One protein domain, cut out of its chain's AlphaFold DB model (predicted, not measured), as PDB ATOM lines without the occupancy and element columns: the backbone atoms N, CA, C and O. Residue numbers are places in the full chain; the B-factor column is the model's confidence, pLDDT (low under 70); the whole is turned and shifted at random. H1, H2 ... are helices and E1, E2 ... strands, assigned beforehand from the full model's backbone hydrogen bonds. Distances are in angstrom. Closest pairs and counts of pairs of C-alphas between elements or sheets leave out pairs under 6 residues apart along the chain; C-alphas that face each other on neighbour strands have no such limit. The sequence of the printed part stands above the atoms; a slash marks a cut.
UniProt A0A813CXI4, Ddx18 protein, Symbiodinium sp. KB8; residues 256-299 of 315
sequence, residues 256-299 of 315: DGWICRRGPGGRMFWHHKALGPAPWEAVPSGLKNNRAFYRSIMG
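This is residues 256 to 299 of the 315 residues of the protein "Ddx18 protein" of Symbiodinium sp. KB8 (UniProt A0A813CXI4). A two-stranded hairpin, E1 and E2, makes one end of a flat shape, and a long arching link, residues 273 to 290, leads to one short helix, H1, at the other end. The printed part has 44 residues, in the order E1, E2, H1, with an antiparallel sheet E1 - E2; the class is mixed, with 18 residues in named elements, under half. It is only just loose, close to compact, with a radius of gyration of the C-alphas of 11.6 A, and spans 33 by 25 by 9 A.

E1, residues 258 to 262, and E2, residues 268 to 272, form a hairpin at 157 degrees, with N 259 and O 271 2.8 A apart, within hydrogen-bond range. H1, residues 291 to 298, is apart from E1; its O i to N i+4 pairs are each within hydrogen-bond range.

E1 begins at C-alpha 258 (-19.687, -22.899, 25.345). E1 and E2 each measure 13.4 A. H1 measures 10.2 A and ends at C-alpha 298 (-31.905, -37.828, 28.255).

The C-alphas of Asp 256 and Asn 289 are the farthest apart, 33.1 A. The printed part has no cut. Residues 284 to 292 stand free. Residues 294 and 296 to 299 are under pLDDT 70.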
ATOM      1  N   ASP A 256     -14.293 -21.918  25.466       95.69
ATOM      2  CA  ASP A 256     -14.482 -21.826  26.920       95.69
ATOM      3  C   ASP A 256     -15.853 -21.251  27.332       95.69
ATOM      4  O   ASP A 256     -16.355 -21.537  28.432       95.69
ATOM      5  N   GLY A 257     -16.474 -20.453  26.452       94.50
ATOM      6  CA  GLY A 257     -17.792 -19.841  26.652       94.50
ATOM      7  C   GLY A 257     -18.957 -20.790  26.379       94.50
ATOM      8  O   GLY A 257     -20.086 -20.527  26.800       94.50
ATOM      9  N   TRP A 258     -18.685 -21.920  25.731       96.56
ATOM     10  CA  TRP A 258     -19.687 -22.899  25.345       96.56
ATOM     11  C   TRP A 258     -19.561 -24.178  26.174       96.56
ATOM     12  O   TRP A 258     -18.478 -24.617  26.550       96.56
ATOM     13  N   ILE A 259     -20.698 -24.800  26.464       96.00
ATOM     14  CA  ILE A 259     -20.765 -26.161  26.989       96.00
ATOM     15  C   ILE A 259     -21.421 -27.054  25.951       96.00
ATOM     16  O   ILE A 259     -22.419 -26.683  25.332       96.00
ATOM     17  N   CYS A 260     -20.846 -28.239  25.754       94.19
ATOM     18  CA  CYS A 260     -21.365 -29.225  24.823       94.19
ATOM     19  C   CYS A 260     -21.867 -30.456  25.572       94.19
ATOM     20  O   CYS A 260     -21.246 -30.917  26.533       94.19
ATOM     21  N   ARG A 261     -22.984 -31.015  25.117       92.50
ATOM     22  CA  ARG A 261     -23.529 -32.260  25.646       92.50
ATOM     23  C   ARG A 261     -23.922 -33.181  24.506       92.50
ATOM     24  O   ARG A 261     -24.656 -32.794  23.600       92.50
ATOM     25  N   ARG A 262     -23.478 -34.434  24.575       92.81
ATOM     26  CA  ARG A 262     -23.951 -35.476  23.665       92.81
ATOM     27  C   ARG A 262     -25.339 -35.932  24.108       92.81
ATOM     28  O   ARG A 262     -25.506 -36.436  25.216       92.81
ATOM     29  N   GLY A 263     -26.327 -35.723  23.252       85.38
ATOM     30  CA  GLY A 263     -27.690 -36.169  23.468       85.38
ATOM     31  C   GLY A 263     -28.009 -37.498  22.774       85.38
ATOM     32  O   GLY A 263     -27.125 -38.192  22.254       85.38
ATOM     33  N   PRO A 264     -29.296 -37.865  22.753       79.56
ATOM     34  CA  PRO A 264     -29.764 -39.127  22.192       79.56
ATOM     35  C   PRO A 264     -29.471 -39.224  20.692       79.56
ATOM     36  O   PRO A 264     -29.672 -38.265  19.940       79.56
ATOM     37  N   GLY A 265     -28.988 -40.391  20.259       81.88
ATOM     38  CA  GLY A 265     -28.574 -40.621  18.872       81.88
ATOM     39  C   GLY A 265     -27.215 -40.010  18.509       81.88
ATOM     40  O   GLY A 265     -26.914 -39.872  17.331       81.88
ATOM     41  N   GLY A 266     -26.401 -39.613  19.495       87.19
ATOM     42  CA  GLY A 266     -25.041 -39.111  19.259       87.19
ATOM     43  C   GLY A 266     -24.956 -37.646  18.818       87.19
ATOM     44  O   GLY A 266     -23.856 -37.161  18.570       87.19
ATOM     45  N   ARG A 267     -26.086 -36.928  18.758       87.38
ATOM     46  CA  ARG A 267     -26.128 -35.495  18.428       87.38
ATOM     47  C   ARG A 267     -25.438 -34.663  19.509       87.38
ATOM     48  O   ARG A 267     -25.610 -34.939  20.693       87.38
ATOM     49  N   MET A 268     -24.687 -33.643  19.104       90.69
ATOM     50  CA  MET A 268     -24.035 -32.697  20.014       90.69
ATOM     51  C   MET A 268     -24.893 -31.440  20.156       90.69
ATOM     52  O   MET A 268     -25.225 -30.804  19.160       90.69
ATOM     53  N   PHE A 269     -25.249 -31.097  21.391       91.69
ATOM     54  CA  PHE A 269     -25.957 -29.870  21.747       91.69
ATOM     55  C   PHE A 269     -24.961 -28.888  22.350       91.69
ATOM     56  O   PHE A 269     -24.167 -29.283  23.201       91.69
ATOM     57  N   TRP A 270     -25.013 -27.632  21.920       94.38
ATOM     58  CA  TRP A 270     -24.137 -26.559  22.384       94.38
ATOM     59  C   TRP A 270     -24.973 -25.474  23.058       94.38
ATOM     60  O   TRP A 270     -26.038 -25.121  22.558       94.38
ATOM     61  N   HIS A 271     -24.505 -24.958  24.192       95.00
ATOM     62  CA  HIS A 271     -25.146 -23.859  24.918       95.00
ATOM     63  C   HIS A 271     -24.088 -22.881  25.425       95.00
ATOM     64  O   HIS A 271     -23.063 -23.310  25.957       95.00
ATOM     65  N   HIS A 272     -24.312 -21.579  25.256       95.44
ATOM     66  CA  HIS A 272     -23.369 -20.551  25.698       95.44
ATOM     67  C   HIS A 272     -23.650 -20.158  27.154       95.44
ATOM     68  O   HIS A 272     -24.771 -19.777  27.489       95.44
ATOM     69  N   LYS A 273     -22.631 -20.184  28.022       95.19
ATOM     70  CA  LYS A 273     -22.767 -19.948  29.476       95.19
ATOM     71  C   LYS A 273     -23.358 -18.574  29.824       95.19
ATOM     72  O   LYS A 273     -24.031 -18.436  30.840       95.19
ATOM     73  N   ALA A 274     -23.146 -17.561  28.978       93.44
ATOM     74  CA  ALA A 274     -23.710 -16.220  29.187       93.44
ATOM     75  C   ALA A 274     -25.241 -16.142  29.004       93.44
ATOM     76  O   ALA A 274     -25.844 -15.162  29.429       93.44
ATOM     77  N   LEU A 275     -25.877 -17.158  28.403       91.31
ATOM     78  CA  LEU A 275     -27.338 -17.238  28.266       91.31
ATOM     79  C   LEU A 275     -28.025 -17.796  29.528       91.31
ATOM     80  O   LEU A 275     -29.238 -17.993  29.530       91.31
ATOM     81  N   GLY A 276     -27.260 -18.066  30.592       93.50
ATOM     82  CA  GLY A 276     -27.729 -18.724  31.809       93.50
ATOM     83  C   GLY A 276     -27.381 -20.219  31.850       93.50
ATOM     84  O   GLY A 276     -26.683 -20.715  30.959       93.50
ATOM     85  N   PRO A 277     -27.836 -20.948  32.888       93.75
ATOM     86  CA  PRO A 277     -27.583 -22.382  33.022       93.75
ATOM     87  C   PRO A 277     -28.155 -23.139  31.825       93.75
ATOM     88  O   PRO A 277     -29.202 -22.762  31.289       93.75
ATOM     89  N   ALA A 278     -27.492 -24.215  31.397       91.88
ATOM     90  CA  ALA A 278     -28.024 -24.972  30.274       91.88
ATOM     91  C   ALA A 278     -29.396 -25.578  30.624       91.88
ATOM     92  O   ALA A 278     -29.600 -26.029  31.757       91.88
ATOM     93  N   PRO A 279     -30.317 -25.699  29.646       86.06
ATOM     94  CA  PRO A 279     -31.649 -26.277  29.867       86.06
ATOM     95  C   PRO A 279     -31.616 -27.689  30.461       86.06
ATOM     96  O   PRO A 279     -32.595 -28.165  31.026       86.06
ATOM     97  N   TRP A 280     -30.487 -28.381  30.308       86.81
ATOM     98  CA  TRP A 280     -30.276 -29.738  30.788       86.81
ATOM     99  C   TRP A 280     -29.560 -29.838  32.143       86.81
ATOM    100  O   TRP A 280     -29.396 -30.951  32.642       86.81
ATOM    101  N   GLU A 281     -29.111 -28.720  32.716       87.56
ATOM    102  CA  GLU A 281     -28.572 -28.635  34.084       87.56
ATOM    103  C   GLU A 281     -29.682 -28.296  35.084       87.56
ATOM    104  O   GLU A 281     -29.752 -28.868  36.171       87.56
ATOM    105  N   ALA A 282     -30.602 -27.411  34.692       81.38
ATOM    106  CA  ALA A 282     -31.758 -27.051  35.493       81.38
ATOM    107  C   ALA A 282     -32.905 -28.036  35.236       81.38
ATOM    108  O   ALA A 282     -33.744 -27.817  34.370       81.38
ATOM    109  N   VAL A 283     -32.970 -29.124  36.004       73.62
ATOM    110  CA  VAL A 283     -34.207 -29.908  36.106       73.62
ATOM    111  C   VAL A 283     -35.129 -29.172  37.079       73.62
ATOM    112  O   VAL A 283     -34.819 -29.132  38.274       73.62
ATOM    113  N   PRO A 284     -36.268 -28.610  36.635       75.69
ATOM    114  CA  PRO A 284     -37.209 -27.986  37.553       75.69
ATOM    115  C   PRO A 284     -37.667 -29.017  38.584       75.69
ATOM    116  O   PRO A 284     -38.050 -30.130  38.222       75.69
ATOM    117  N   SER A 285     -37.653 -28.666  39.869       75.56
ATOM    118  CA  SER A 285     -37.993 -29.585  40.967       75.56
ATOM    119  C   SER A 285     -39.359 -30.262  40.784       75.56
ATOM    120  O   SER A 285     -39.525 -31.413  41.180       75.56
ATOM    121  N   GLY A 286     -40.307 -29.584  40.125       75.81
ATOM    122  CA  GLY A 286     -41.636 -30.116  39.797       75.81
ATOM    123  C   GLY A 286     -41.684 -31.098  38.617       75.81
ATOM    124  O   GLY A 286     -42.681 -31.793  38.452       75.81
ATOM    125  N   LEU A 287     -40.622 -31.201  37.810       70.38
ATOM    126  CA  LEU A 287     -40.531 -32.131  36.674       70.38
ATOM    127  C   LEU A 287     -39.759 -33.414  36.998       70.38
ATOM    128  O   LEU A 287     -39.683 -34.291  36.138       70.38
ATOM    129  N   LYS A 288     -39.266 -33.583  38.234       71.62
ATOM    130  CA  LYS A 288     -38.567 -34.805  38.678       71.62
ATOM    131  C   LYS A 288     -39.391 -36.087  38.479       71.62
ATOM    132  O   LYS A 288     -38.821 -37.150  38.267       71.62
ATOM    133  N   ASN A 289     -40.720 -35.970  38.445       75.81
ATOM    134  CA  ASN A 289     -41.630 -37.101  38.252       75.81
ATOM    135  C   ASN A 289     -42.108 -37.265  36.794       75.81
ATOM    136  O   ASN A 289     -42.792 -38.236  36.474       75.81
ATOM    137  N   ASN A 290     -41.771 -36.342  35.883       78.50
ATOM    138  CA  ASN A 290     -42.259 -36.387  34.506       78.50
ATOM    139  C   ASN A 290     -41.334 -37.228  33.610       78.50
ATOM    140  O   ASN A 290     -40.396 -36.735  32.983       78.50
ATOM    141  N   ARG A 291     -41.644 -38.523  33.503       73.50
ATOM    142  CA  ARG A 291     -40.883 -39.499  32.702       73.50
ATOM    143  C   ARG A 291     -40.786 -39.124  31.213       73.50
ATOM    144  O   ARG A 291     -39.811 -39.501  30.563       73.50
ATOM    145  N   ALA A 292     -41.754 -38.377  30.670       71.81
ATOM    146  CA  ALA A 292     -41.739 -37.931  29.274       71.81
ATOM    147  C   ALA A 292     -40.694 -36.829  29.032       71.81
ATOM    148  O   ALA A 292     -39.964 -36.885  28.042       71.81
ATOM    149  N   PHE A 293     -40.549 -35.891  29.973       73.56
ATOM    150  CA  PHE A 293     -39.516 -34.851  29.930       73.56
ATOM    151  C   PHE A 293     -38.107 -35.462  29.911       73.56
ATOM    152  O   PHE A 293     -37.296 -35.159  29.035       73.56
ATOM    153  N   TYR A 294     -37.845 -36.427  30.799       68.81
ATOM    154  CA  TYR A 294     -36.568 -37.145  30.818       68.81
ATOM    155  C   TYR A 294     -36.332 -37.992  29.567       68.81
ATOM    156  O   TYR A 294     -35.200 -38.071  29.097       68.81
ATOM    157  N   ARG A 295     -37.373 -38.598  28.979       70.81
ATOM    158  CA  ARG A 295     -37.237 -39.308  27.697       70.81
ATOM    159  C   ARG A 295     -36.849 -38.368  26.557       70.81
ATOM    160  O   ARG A 295     -36.029 -38.756  25.734       70.81
ATOM    161  N   SER A 296     -37.387 -37.150  26.536       65.88
ATOM    162  CA  SER A 296     -37.068 -36.160  25.505       65.88
ATOM    163  C   SER A 296     -35.633 -35.625  25.629       65.88
ATOM    164  O   SER A 296     -34.914 -35.561  24.635       65.88
ATOM    165  N   ILE A 297     -35.174 -35.329  26.853       67.75
ATOM    166  CA  ILE A 297     -33.856 -34.706  27.078       67.75
ATOM    167  C   ILE A 297     -32.721 -35.731  27.233       67.75
ATOM    168  O   ILE A 297     -31.623 -35.524  26.717       67.75
ATOM    169  N   MET A 298     -32.954 -36.847  27.927       64.56
ATOM    170  CA  MET A 298     -31.905 -37.828  28.255       64.56
ATOM    171  C   MET A 298     -31.865 -39.007  27.273       64.56
ATOM    172  O   MET A 298     -30.852 -39.694  27.213       64.56
ATOM    173  N   GLY A 299     -32.952 -39.257  26.523       60.97
ATOM    174  CA  GLY A 299     -33.158 -40.285  25.476       60.97
ATOM    175  C   GLY A 299     -32.650 -41.708  25.689       60.97
ATOM    176  O   GLY A 299     -32.774 -42.536  24.793       60.97
TER     177      GLY A 299